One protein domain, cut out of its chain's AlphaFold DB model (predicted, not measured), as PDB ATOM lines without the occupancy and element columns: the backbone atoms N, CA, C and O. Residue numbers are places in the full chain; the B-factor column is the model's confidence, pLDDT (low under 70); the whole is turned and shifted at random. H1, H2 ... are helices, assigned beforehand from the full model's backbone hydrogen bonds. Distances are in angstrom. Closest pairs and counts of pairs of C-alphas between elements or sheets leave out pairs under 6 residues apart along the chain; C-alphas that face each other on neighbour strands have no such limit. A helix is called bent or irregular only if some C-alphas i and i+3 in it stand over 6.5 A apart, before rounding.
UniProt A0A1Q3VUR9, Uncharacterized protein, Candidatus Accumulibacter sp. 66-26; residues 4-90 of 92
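This is residues 4 to 90 of the 92 residues of an uncharacterized protein of Candidatus Accumulibacter sp. 66-26 (UniProt A0A1Q3VUR9). A long, narrow helical hairpin opens as a V from its tight turn: H1 is the shorter arm and H2 the longer one, and at the open end the short H3 crosses H2 and reaches toward the first residues of H1. Between H2 and H3 the chain makes a long loop, residues 55 to 79, partly folded back on itself in short antiparallel pairings. The printed part has 87 residues with three named helices, in the order H1, H2, H3, and no named strand; the class is all helix. The whole is loose, with a radius of gyration of the C-alphas of 16.8 A, and elongated, spanning 52 by 28 by 17 A.

H1, residues 4 to 22, and H2, residues 24 to 54, form a helical hairpin: they touch at a shallow tilt of 25 degrees and run opposite ways. Residues 12 to 20 of H1 alone touch residues 26 to 34 of H2; the closest C-alphas are those of Met 20 and Phe 27, 5.9 A apart. H3, residues 80 to 89, touches residues 42 to 52 of H2 alone, and the closest C-alphas, of Ser 45 and Leu 82, are 4.8 A apart. Their tilt of 73 degrees is only just about perpendicular. H1 and H3 only just touch, only at their ends, with 3 pairs of C-alphas within 8 A, the closest being those of Gly 5 and Val 89 at 6.5 A. In H1 and H3 every O i to N i+4 pair is within hydrogen-bond range; in H2, 25 of 27 are.

H1 begins at C-alpha 4, (194.189, 117.247, 204.321), and is 27.4 A long. H2 is 45.1 A long and irregular, with C-alphas 25 and 28 7.4 A apart; it ends at C-alpha 54, (207.318, 95.461, 200.541). H3 is 14.2 A long and ends at C-alpha 89, (196.568, 112.329, 199.576).

The C-alphas of Gln 25 and Arg 62, the two farthest apart, are 52.1 A apart. The printed part has no cut; the link from H2 to H3, 25 residues, is long. In it residues 58 to 59 pair with 72 to 73, and 64 to 65 with 68 to 69. The mean pLDDT of the printed part is 77.2, with residues 4 to 5, 60 to 70 and 89 to 90 under 70.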
ATOM      1  N   TYR A   4     192.739 117.184 204.192       63.62
ATOM      2  CA  TYR A   4     194.189 117.247 204.321       63.62
ATOM      3  C   TYR A   4     194.844 118.007 203.159       63.62
ATOM      4  O   TYR A   4     195.677 118.870 203.408       63.62
ATOM      5  N   GLY A   5     194.416 117.761 201.916       61.88
ATOM      6  CA  GLY A   5     194.874 118.539 200.759       61.88
ATOM      7  C   GLY A   5     194.489 120.017 200.865       61.88
ATOM      8  O   GLY A   5     195.296 120.883 200.550       61.88
ATOM      9  N   LEU A   6     193.301 120.316 201.410       70.50
ATOM     10  CA  LEU A   6     192.882 121.697 201.676       70.50
ATOM     11  C   LEU A   6     193.802 122.390 202.701       70.50
ATOM     12  O   LEU A   6     194.155 123.551 202.527       70.50
ATOM     13  N   LYS A   7     194.228 121.665 203.747       72.88
ATOM     14  CA  LYS A   7     195.180 122.172 204.749       72.88
ATOM     15  C   LYS A   7     196.570 122.412 204.162       72.88
ATOM     16  O   LYS A   7     197.168 123.434 204.473       72.88
ATOM     17  N   GLU A   8     197.079 121.512 203.319       72.19
ATOM     18  CA  GLU A   8     198.376 121.719 202.655       72.19
ATOM     19  C   GLU A   8     198.346 122.955 201.743       72.19
ATOM     20  O   GLU A   8     199.245 123.787 201.823       72.19
ATOM     21  N   ILE A   9     197.280 123.127 200.952       76.19
ATOM     22  CA  ILE A   9     197.112 124.298 200.078       76.19
ATOM     23  C   ILE A   9     197.000 125.589 200.898       76.19
ATOM     24  O   ILE A   9     197.633 126.582 200.554       76.19
ATOM     25  N   ALA A  10     196.251 125.575 202.007       79.56
ATOM     26  CA  ALA A  10     196.124 126.736 202.885       79.56
ATOM     27  C   ALA A  10     197.468 127.148 203.513       79.56
ATOM     28  O   ALA A  10     197.772 128.335 203.572       79.56
ATOM     29  N   ILE A  11     198.294 126.185 203.936       82.94
ATOM     30  CA  ILE A  11     199.632 126.463 204.488       82.94
ATOM     31  C   ILE A  11     200.548 127.054 203.412       82.94
ATOM     32  O   ILE A  11     201.240 128.036 203.676       82.94
ATOM     33  N   ILE A  12     200.528 126.498 202.197       80.81
ATOM     34  CA  ILE A  12     201.321 127.008 201.069       80.81
ATOM     35  C   ILE A  12     200.892 128.437 200.716       80.81
ATOM     36  O   ILE A  12     201.747 129.308 200.564       80.81
ATOM     37  N   ALA A  13     199.585 128.702 200.647       78.75
ATOM     38  CA  ALA A  13     199.050 130.033 200.375       78.75
ATOM     39  C   ALA A  13     199.432 131.046 201.466       78.75
ATOM     40  O   ALA A  13     199.803 132.177 201.156       78.75
ATOM     41  N   LEU A  14     199.401 130.635 202.738       84.88
ATOM     42  CA  LEU A  14     199.777 131.491 203.863       84.88
ATOM     43  C   LEU A  14     201.278 131.817 203.850       84.88
ATOM     44  O   LEU A  14     201.651 132.975 204.021       84.88
ATOM     45  N   MET A  15     202.135 130.832 203.561       79.69
ATOM     46  CA  MET A  15     203.574 131.061 203.388       79.69
ATOM     47  C   MET A  15     203.873 131.970 202.191       79.69
ATOM     48  O   MET A  15     204.681 132.887 202.311       79.69
ATOM     49  N   ALA A  16     203.194 131.765 201.060       78.62
ATOM     50  CA  ALA A  16     203.327 132.623 199.885       78.62
ATOM     51  C   ALA A  16     202.926 134.078 200.195       78.62
ATOM     52  O   ALA A  16     203.646 135.006 199.824       78.62
ATOM     53  N   GLY A  17     201.830 134.275 200.936       78.12
ATOM     54  CA  GLY A  17     201.379 135.592 201.389       78.12
ATOM     55  C   GLY A  17     202.367 136.277 202.335       78.12
ATOM     56  O   GLY A  17     202.650 137.461 202.164       78.12
ATOM     57  N   MET A  18     202.959 135.538 203.282       82.38
ATOM     58  CA  MET A  18     203.995 136.077 204.176       82.38
ATOM     59  C   MET A  18     205.248 136.514 203.410       82.38
ATOM     60  O   MET A  18     205.784 137.589 203.676       82.38
ATOM     61  N   VAL A  19     205.698 135.725 202.429       80.75
ATOM     62  CA  VAL A  19     206.850 136.101 201.592       80.75
ATOM     63  C   VAL A  19     206.537 137.344 200.759       80.75
ATOM     64  O   VAL A  19     207.370 138.244 200.678       80.75
ATOM     65  N   MET A  20     205.333 137.429 200.187       79.12
ATOM     66  CA  MET A  20     204.898 138.596 199.415       79.12
ATOM     67  C   MET A  20     204.838 139.872 200.270       79.12
ATOM     68  O   MET A  20     205.158 140.947 199.771       79.12
ATOM     69  N   ALA A  21     204.481 139.752 201.553       82.38
ATOM     70  CA  ALA A  21     204.422 140.874 202.487       82.38
ATOM     71  C   ALA A  21     205.805 141.372 202.954       82.38
ATOM     72  O   ALA A  21     205.947 142.554 203.249       82.38
ATOM     73  N   ILE A  22     206.810 140.492 203.037       83.75
ATOM     74  CA  ILE A  22     208.134 140.826 203.597       83.75
ATOM     75  C   ILE A  22     209.156 141.149 202.498       83.75
ATOM     76  O   ILE A  22     209.928 142.095 202.628       83.75
ATOM     77  N   ALA A  23     209.192 140.359 201.425       80.94
ATOM     78  CA  ALA A  23     210.198 140.474 200.374       80.94
ATOM     79  C   ALA A  23     209.636 139.997 199.021       80.94
ATOM     80  O   ALA A  23     209.980 138.904 198.553       80.94
ATOM     81  N   PRO A  24     208.794 140.810 198.353       80.50
ATOM     82  CA  PRO A  24     208.118 140.417 197.112       80.50
ATOM     83  C   PRO A  24     209.099 140.072 195.984       80.50
ATOM     84  O   PRO A  24     208.830 139.191 195.172       80.50
ATOM     85  N   GLN A  25     210.289 140.679 195.979       85.62
ATOM     86  CA  GLN A  25     211.371 140.354 195.041       85.62
ATOM     87  C   GLN A  25     211.882 138.904 195.138       85.62
ATOM     88  O   GLN A  25     212.402 138.368 194.163       85.62
ATOM     89  N   HIS A  26     211.713 138.240 196.287       80.06
ATOM     90  CA  HIS A  26     212.108 136.843 196.489       80.06
ATOM     91  C   HIS A  26     210.940 135.865 196.349       80.06
ATOM     92  O   HIS A  26     211.135 134.660 196.509       80.06
ATOM     93  N   PHE A  27     209.740 136.349 196.014       81.69
ATOM     94  CA  PHE A  27     208.533 135.533 195.903       81.69
ATOM     95  C   PHE A  27     208.714 134.337 194.964       81.69
ATOM     96  O   PHE A  27     208.430 133.202 195.343       81.69
ATOM     97  N   TRP A  28     209.253 134.571 193.765       82.06
ATOM     98  CA  TRP A  28     209.471 133.519 192.771       82.06
ATOM     99  C   TRP A  28     210.481 132.469 193.235       82.06
ATOM    100  O   TRP A  28     210.269 131.276 193.026       82.06
ATOM    101  N   LEU A  29     211.544 132.899 193.917       82.19
ATOM    102  CA  LEU A  29     212.559 131.999 194.460       82.19
ATOM    103  C   LEU A  29     211.986 131.162 195.611       82.19
ATOM    104  O   LEU A  29     212.161 129.946 195.631       82.19
ATOM    105  N   ALA A  30     211.223 131.780 196.515       82.69
ATOM    106  CA  ALA A  30     210.523 131.076 197.584       82.69
ATOM    107  C   ALA A  30     209.478 130.090 197.036       82.69
ATOM    108  O   ALA A  30     209.401 128.962 197.517       82.69
ATOM    109  N   MET A  31     208.721 130.464 195.998       81.19
ATOM    110  CA  MET A  31     207.793 129.545 195.330       81.19
ATOM    111  C   MET A  31     208.507 128.379 194.664       81.19
ATOM    112  O   MET A  31     208.049 127.246 194.807       81.19
ATOM    113  N   GLY A  32     209.650 128.619 194.021       82.00
ATOM    114  CA  GLY A  32     210.504 127.553 193.503       82.00
ATOM    115  C   GLY A  32     210.926 126.575 194.603       82.00
ATOM    116  O   GLY A  32     210.730 125.369 194.464       82.00
ATOM    117  N   VAL A  33     211.420 127.084 195.736       85.38
ATOM    118  CA  VAL A  33     211.827 126.255 196.886       85.38
ATOM    119  C   VAL A  33     210.649 125.466 197.467       85.38
ATOM    120  O   VAL A  33     210.792 124.276 197.747       85.38
ATOM    121  N   VAL A  34     209.474 126.086 197.612       83.62
ATOM    122  CA  VAL A  34     208.265 125.422 198.129       83.62
ATOM    123  C   VAL A  34     207.791 124.314 197.183       83.62
ATOM    124  O   VAL A  34     207.501 123.210 197.644       83.62
ATOM    125  N   LEU A  35     207.762 124.567 195.870       83.88
ATOM    126  CA  LEU A  35     207.408 123.568 194.852       83.88
ATOM    127  C   LEU A  35     208.373 122.383 194.867       83.88
ATOM    128  O   LEU A  35     207.936 121.230 194.914       83.88
ATOM    129  N   VAL A  36     209.679 122.656 194.878       87.50
ATOM    130  CA  VAL A  36     210.715 121.617 194.935       87.50
ATOM    131  C   VAL A  36     210.595 120.814 196.231       87.50
ATOM    132  O   VAL A  36     210.570 119.582 196.191       87.50
ATOM    133  N   GLY A  37     210.430 121.481 197.376       85.62
ATOM    134  CA  GLY A  37     210.217 120.826 198.667       85.62
ATOM    135  C   GLY A  37     208.969 119.939 198.675       85.62
ATOM    136  O   GLY A  37     209.018 118.797 199.139       85.62
ATOM    137  N   TYR A  38     207.864 120.412 198.092       83.69
ATOM    138  CA  TYR A  38     206.631 119.635 197.959       83.69
ATOM    139  C   TYR A  38     206.813 118.403 197.065       83.69
ATOM    140  O   TYR A  38     206.312 117.315 197.383       83.69
ATOM    141  N   MET A  39     207.554 118.546 195.966       82.31
ATOM    142  CA  MET A  39     207.852 117.453 195.045       82.31
ATOM    143  C   MET A  39     208.715 116.378 195.725       82.31
ATOM    144  O   MET A  39     208.367 115.195 195.680       82.31
ATOM    145  N   ILE A  40     209.765 116.780 196.451       85.75
ATOM    146  CA  ILE A  40     210.613 115.873 197.244       85.75
ATOM    147  C   ILE A  40     209.787 115.157 198.320       85.75
ATOM    148  O   ILE A  40     209.883 113.935 198.469       85.75
ATOM    149  N   LEU A  41     208.934 115.880 199.051       84.81
ATOM    150  CA  LEU A  41     208.080 115.297 200.090       84.81
ATOM    151  C   LEU A  41     207.073 114.292 199.504       84.81
ATOM    152  O   LEU A  41     206.738 113.282 200.127       84.81
ATOM    153  N   SER A  42     206.588 114.546 198.290       81.62
ATOM    154  CA  SER A  42     205.688 113.639 197.574       81.62
ATOM    155  C   SER A  42     206.413 112.370 197.124       81.62
ATOM    156  O   SER A  42     205.945 111.268 197.423       81.62
ATOM    157  N   LEU A  43     207.600 112.500 196.523       84.44
ATOM    158  CA  LEU A  43     208.438 111.367 196.115       84.44
ATOM    159  C   LEU A  43     208.847 110.492 197.306       84.44
ATOM    160  O   LEU A  43     208.657 109.276 197.279       84.44
ATOM    161  N   THR A  44     209.340 111.106 198.380       84.44
ATOM    162  CA  THR A  44     209.725 110.391 199.609       84.44
ATOM    163  C   THR A  44     208.531 109.708 200.267       84.44
ATOM    164  O   THR A  44     208.658 108.574 200.727       84.44
ATOM    165  N   SER A  45     207.343 110.326 200.256       83.88
ATOM    166  CA  SER A  45     206.127 109.684 200.772       83.88
ATOM    167  C   SER A  45     205.720 108.447 199.961       83.88
ATOM    168  O   SER A  45     205.356 107.425 200.548       83.88
ATOM    169  N   ALA A  46     205.866 108.495 198.634       81.12
ATOM    170  CA  ALA A  46     205.595 107.364 197.750       81.12
ATOM    171  C   ALA A  46     206.621 106.233 197.933       81.12
ATOM    172  O   ALA A  46     206.242 105.063 198.025       81.12
ATOM    173  N   GLN A  47     207.910 106.566 198.044       86.38
ATOM    174  CA  GLN A  47     208.970 105.591 198.323       86.38
ATOM    175  C   GLN A  47     208.783 104.932 199.692       86.38
ATOM    176  O   GLN A  47     208.851 103.707 199.798       86.38
ATOM    177  N   ALA A  48     208.485 105.721 200.728       83.44
ATOM    178  CA  ALA A  48     208.200 105.220 202.068       83.44
ATOM    179  C   ALA A  48     206.990 104.278 202.072       83.44
ATOM    180  O   ALA A  48     207.034 103.233 202.717       83.44
ATOM    181  N   PHE A  49     205.934 104.606 201.322       82.75
ATOM    182  CA  PHE A  49     204.777 103.730 201.152       82.75
ATOM    183  C   PHE A  49     205.154 102.412 200.470       82.75
ATOM    184  O   PHE A  49     204.884 101.350 201.029       82.75
ATOM    185  N   ARG A  50     205.836 102.458 199.318       82.06
ATOM    186  CA  ARG A  50     206.282 101.248 198.601       82.06
ATOM    187  C   ARG A  50     207.164 100.358 199.475       82.06
ATOM    188  O   ARG A  50     206.921  99.157 199.546       82.06
ATOM    189  N   LYS A  51     208.127 100.946 200.192       84.19
ATOM    190  CA  LYS A  51     209.003 100.219 201.122       84.19
ATOM    191  C   LYS A  51     208.215  99.631 202.292       84.19
ATOM    192  O   LYS A  51     208.424  98.482 202.663       84.19
ATOM    193  N   ALA A  52     207.276 100.377 202.866       83.75
ATOM    194  CA  ALA A  52     206.456  99.872 203.961       83.75
ATOM    195  C   ALA A  52     205.527  98.725 203.519       83.75
ATOM    196  O   ALA A  52     205.292  97.811 204.305       83.75
ATOM    197  N   VAL A  53     205.054  98.731 202.268       82.12
ATOM    198  CA  VAL A  53     204.310  97.610 201.669       82.12
ATOM    199  C   VAL A  53     205.223  96.401 201.449       82.12
ATOM    200  O   VAL A  53     204.890  95.313 201.910       82.12
ATOM    201  N   SER A  54     206.397  96.576 200.830       84.75
ATOM    202  CA  SER A  54     207.318  95.461 200.541       84.75
ATOM    203  C   SER A  54     207.867  94.789 201.800       84.75
ATOM    204  O   SER A  54     208.105  93.588 201.809       84.75
ATOM    205  N   THR A  55     208.028  95.550 202.883       84.88
ATOM    206  CA  THR A  55     208.491  95.029 204.178       84.88
ATOM    207  C   THR A  55     207.340  94.461 205.028       84.88
ATOM    208  O   THR A  55     207.556  94.011 206.147       84.88
ATOM    209  N   GLY A  56     206.091  94.518 204.545       80.50
ATOM    210  CA  GLY A  56     204.916  94.002 205.256       80.50
ATOM    211  C   GLY A  56     204.404  94.880 206.407       80.50
ATOM    212  O   GLY A  56     203.449  94.496 207.087       80.50
ATOM    213  N   PHE A  57     204.977  96.073 206.617       80.06
ATOM    214  CA  PHE A  57     204.489  97.056 207.597       80.06
ATOM    215  C   PHE A  57     203.149  97.678 207.197       80.06
ATOM    216  O   PHE A  57     202.421  98.180 208.058       80.06
ATOM    217  N   VAL A  58     202.827  97.670 205.905       79.12
ATOM    218  CA  VAL A  58     201.530  98.074 205.366       79.12
ATOM    219  C   VAL A  58     200.917  96.872 204.673       79.12
ATOM    220  O   VAL A  58     201.460  96.384 203.685       79.12
ATOM    221  N   ARG A  59     199.774  96.401 205.174       73.94
ATOM    222  CA  ARG A  59     198.995  95.364 204.492       73.94
ATOM    223  C   ARG A  59     197.948  96.016 203.602       73.94
ATOM    224  O   ARG A  59     197.248  96.943 204.025       73.94
ATOM    225  N   GLU A  60     197.851  95.524 202.370       64.00
ATOM    226  CA  GLU A  60     196.793  95.928 201.453       64.00
ATOM    227  C   GLU A  60     195.406  95.615 202.044       64.00
ATOM    228  O   GLU A  60     195.250  94.633 202.779       64.00
ATOM    229  N   PRO A  61     194.397  96.463 201.774       62.62
ATOM    230  CA  PRO A  61     193.054  96.264 202.296       62.62
ATOM    231  C   PRO A  61     192.497  94.924 201.826       62.62
ATOM    232  O   PRO A  61     192.234  94.747 200.642       62.62
ATOM    233  N   ARG A  62     192.235  94.013 202.768       56.84
ATOM    234  CA  ARG A  62     191.401  92.826 202.515       56.84
ATOM    235  C   ARG A  62     189.908  93.159 202.424       56.84
ATOM    236  O   ARG A  62     189.129  92.308 202.025       56.84
ATOM    237  N   TYR A  63     189.508  94.372 202.813       54.62
ATOM    238  CA  TYR A  63     188.106  94.761 202.924       54.62
ATOM    239  C   TYR A  63     187.847  96.106 202.240       54.62
ATOM    240  O   TYR A  63     188.467  97.124 202.570       54.62
ATOM    241  N   ILE A  64     186.923  96.100 201.279       58.31
ATOM    242  CA  ILE A  64     186.376  97.294 200.631       58.31
ATOM    243  C   ILE A  64     185.033  97.563 201.315       58.31
ATOM    244  O   ILE A  64     183.995  97.072 200.888       58.31
ATOM    245  N   ALA A  65     185.046  98.306 202.423       54.62
ATOM    246  CA  ALA A  65     183.805  98.744 203.056       54.62
ATOM    247  C   ALA A  65     183.208  99.892 202.231       54.62
ATOM    248  O   ALA A  65     183.692 101.027 202.297       54.62
ATOM    249  N   GLY A  66     182.193  99.586 201.421       64.69
ATOM    250  CA  GLY A  66     181.334 100.548 200.719       64.69
ATOM    251  C   GLY A  66     181.969 101.290 199.536       64.69
ATOM    252  O   GLY A  66     181.319 101.421 198.512       64.69
ATOM    253  N   SER A  67     183.214 101.770 199.666       54.38
ATOM    254  CA  SER A  67     184.084 102.391 198.633       54.38
ATOM    255  C   SER A  67     185.426 102.893 199.208       54.38
ATOM    256  O   SER A  67     186.260 103.440 198.488       54.38
ATOM    257  N   ARG A  68     185.684 102.737 200.516       55.19
ATOM    258  CA  ARG A  68     186.921 103.206 201.164       55.19
ATOM    259  C   ARG A  68     187.888 102.047 201.340       55.19
ATOM    260  O   ARG A  68     187.632 101.122 202.107       55.19
ATOM    261  N   ARG A  69     189.033 102.103 200.660       61.81
ATOM    262  CA  ARG A  69     190.072 101.091 200.838       61.81
ATOM    263  C   ARG A  69     190.909 101.415 202.087       61.81
ATOM    264  O   ARG A  69     191.686 102.370 202.082       61.81
ATOM    265  N   VAL A  70     190.742 100.637 203.156       65.19
ATOM    266  CA  VAL A  70     191.400 100.863 204.457       65.19
ATOM    267  C   VAL A  70     192.749 100.142 204.514       65.19
ATOM    268  O   VAL A  70     192.810  98.918 204.551       65.19
ATOM    269  N   PHE A  71     193.848 100.892 204.533       71.81
ATOM    270  CA  PHE A  71     195.183 100.318 204.714       71.81
ATOM    271  C   PHE A  71     195.489 100.107 206.199       71.81
ATOM    272  O   PHE A  71     195.334 101.030 207.004       71.81
ATOM    273  N   PHE A  72     195.988  98.923 206.553       73.75
ATOM    274  CA  PHE A  72     196.490  98.652 207.900       73.75
ATOM    275  C   PHE A  72     197.983  98.974 207.961       73.75
ATOM    276  O   PHE A  72     198.761  98.424 207.186       73.75
ATOM    277  N   ILE A  73     198.376  99.862 208.881       77.88
ATOM    278  CA  ILE A  73     199.775 100.251 209.112       77.88
ATOM    279  C   ILE A  73     200.193  99.752 210.495       77.88
ATOM    280  O   ILE A  73     199.611 100.177 211.498       77.88
ATOM    281  N   ALA A  74     201.213  98.899 210.550       78.50
ATOM    282  CA  ALA A  74     201.797  98.417 211.797       78.50
ATOM    283  C   ALA A  74     202.289  99.586 212.677       78.50
ATOM    284  O   ALA A  74     202.811 100.588 212.176       78.50
ATOM    285  N   GLN A  75     202.129  99.469 214.001       75.62
ATOM    286  CA  GLN A  75     202.497 100.535 214.944       75.62
ATOM    287  C   GLN A  75     203.998 100.868 214.922       75.62
ATOM    288  O   GLN A  75     204.333 102.043 215.054       75.62
ATOM    289  N   GLY A  76     204.869  99.884 214.670       79.06
ATOM    290  CA  GLY A  76     206.328 100.049 214.604       79.06
ATOM    291  C   GLY A  76     206.884 100.534 213.260       79.06
ATOM    292  O   GLY A  76     208.087 100.455 213.044       79.06
ATOM    293  N   CYS A  77     206.045 100.998 212.325       77.56
ATOM    294  CA  CYS A  77     206.530 101.479 211.031       77.56
ATOM    295  C   CYS A  77     207.360 102.773 211.209       77.56
ATOM    296  O   CYS A  77     206.783 103.801 211.583       77.56
ATOM    297  N   PRO A  78     208.670 102.781 210.885       78.00
ATOM    298  CA  PRO A  78     209.534 103.950 211.091       78.00
ATOM    299  C   PRO A  78     209.104 105.156 210.242       78.00
ATOM    300  O   PRO A  78     209.341 106.303 210.602       78.00
ATOM    301  N   SER A  79     208.401 104.914 209.133       82.44
ATOM    302  CA  SER A  79     207.949 105.947 208.192       82.44
ATOM    303  C   SER A  79     206.435 106.186 208.260       82.44
ATOM    304  O   SER A  79     205.836 106.682 207.302       82.44
ATOM    305  N   ARG A  80     205.783 105.843 209.383       79.88
ATOM    306  CA  ARG A  80     204.315 105.877 209.553       79.88
ATOM    307  C   ARG A  80     203.679 107.205 209.150       79.88
ATOM    308  O   ARG A  80     202.572 107.204 208.616       79.88
ATOM    309  N   TRP A  81     204.349 108.326 209.409       80.06
ATOM    310  CA  TRP A  81     203.835 109.656 209.081       80.06
ATOM    311  C   TRP A  81     203.786 109.899 207.563       80.06
ATOM    312  O   TRP A  81     202.734 110.262 207.038       80.06
ATOM    313  N   LEU A  82     204.870 109.573 206.849       80.31
ATOM    314  CA  LEU A  82     204.963 109.651 205.384       80.31
ATOM    315  C   LEU A  82     203.968 108.709 204.692       80.31
ATOM    316  O   LEU A  82     203.273 109.103 203.758       80.31
ATOM    317  N   VAL A  83     203.842 107.484 205.201       80.81
ATOM    318  CA  VAL A  83     202.896 106.476 204.698       80.81
ATOM    319  C   VAL A  83     201.445 106.938 204.892       80.81
ATOM    320  O   VAL A  83     200.638 106.861 203.965       80.81
ATOM    321  N   LYS A  84     201.098 107.474 206.075       79.25
ATOM    322  CA  LYS A  84     199.766 108.049 206.342       79.25
ATOM    323  C   LYS A  84     199.466 109.245 205.441       79.25
ATOM    324  O   LYS A  84     198.326 109.371 204.993       79.25
ATOM    325  N   ARG A  85     200.456 110.110 205.192       77.88
ATOM    326  CA  ARG A  85     200.337 111.233 204.253       77.88
ATOM    327  C   ARG A  85     199.981 110.716 202.859       77.88
ATOM    328  O   ARG A  85     198.949 111.114 202.331       77.88
ATOM    329  N   TYR A  86     200.747 109.761 202.331       78.69
ATOM    330  CA  TYR A  86     200.492 109.166 201.015       78.69
ATOM    331  C   TYR A  86     199.075 108.577 200.899       78.69
ATOM    332  O   TYR A  86     198.358 108.886 199.955       78.69
ATOM    333  N   ILE A  87     198.613 107.813 201.896       74.62
ATOM    334  CA  ILE A  87     197.261 107.217 201.901       74.62
ATOM    335  C   ILE A  87     196.143 108.275 201.944       74.62
ATOM    336  O   ILE A  87     195.075 108.061 201.380       74.62
ATOM    337  N   ARG A  88     196.355 109.404 202.632       73.31
ATOM    338  CA  ARG A  88     195.365 110.496 202.732       73.31
ATOM    339  C   ARG A  88     195.306 111.379 201.486       73.31
ATOM    340  O   ARG A  88     194.274 112.008 201.247       73.31
ATOM    341  N   VAL A  89     196.424 111.486 200.770       68.25
ATOM    342  CA  VAL A  89     196.568 112.329 199.576       68.25
ATOM    343  C   VAL A  89     196.226 111.550 198.308       68.25
ATOM    344  O   VAL A  89     195.596 112.119 197.425       68.25
ATOM    345  N   SER A  90     196.584 110.264 198.227       58.16
ATOM    346  CA  SER A  90     196.297 109.414 197.069       58.16
ATOM    347  C   SER A  90     194.783 109.203 196.936       58.16
ATOM    348  O   SER A  90     194.199 108.509 197.775       58.16
TER     349      SER A  90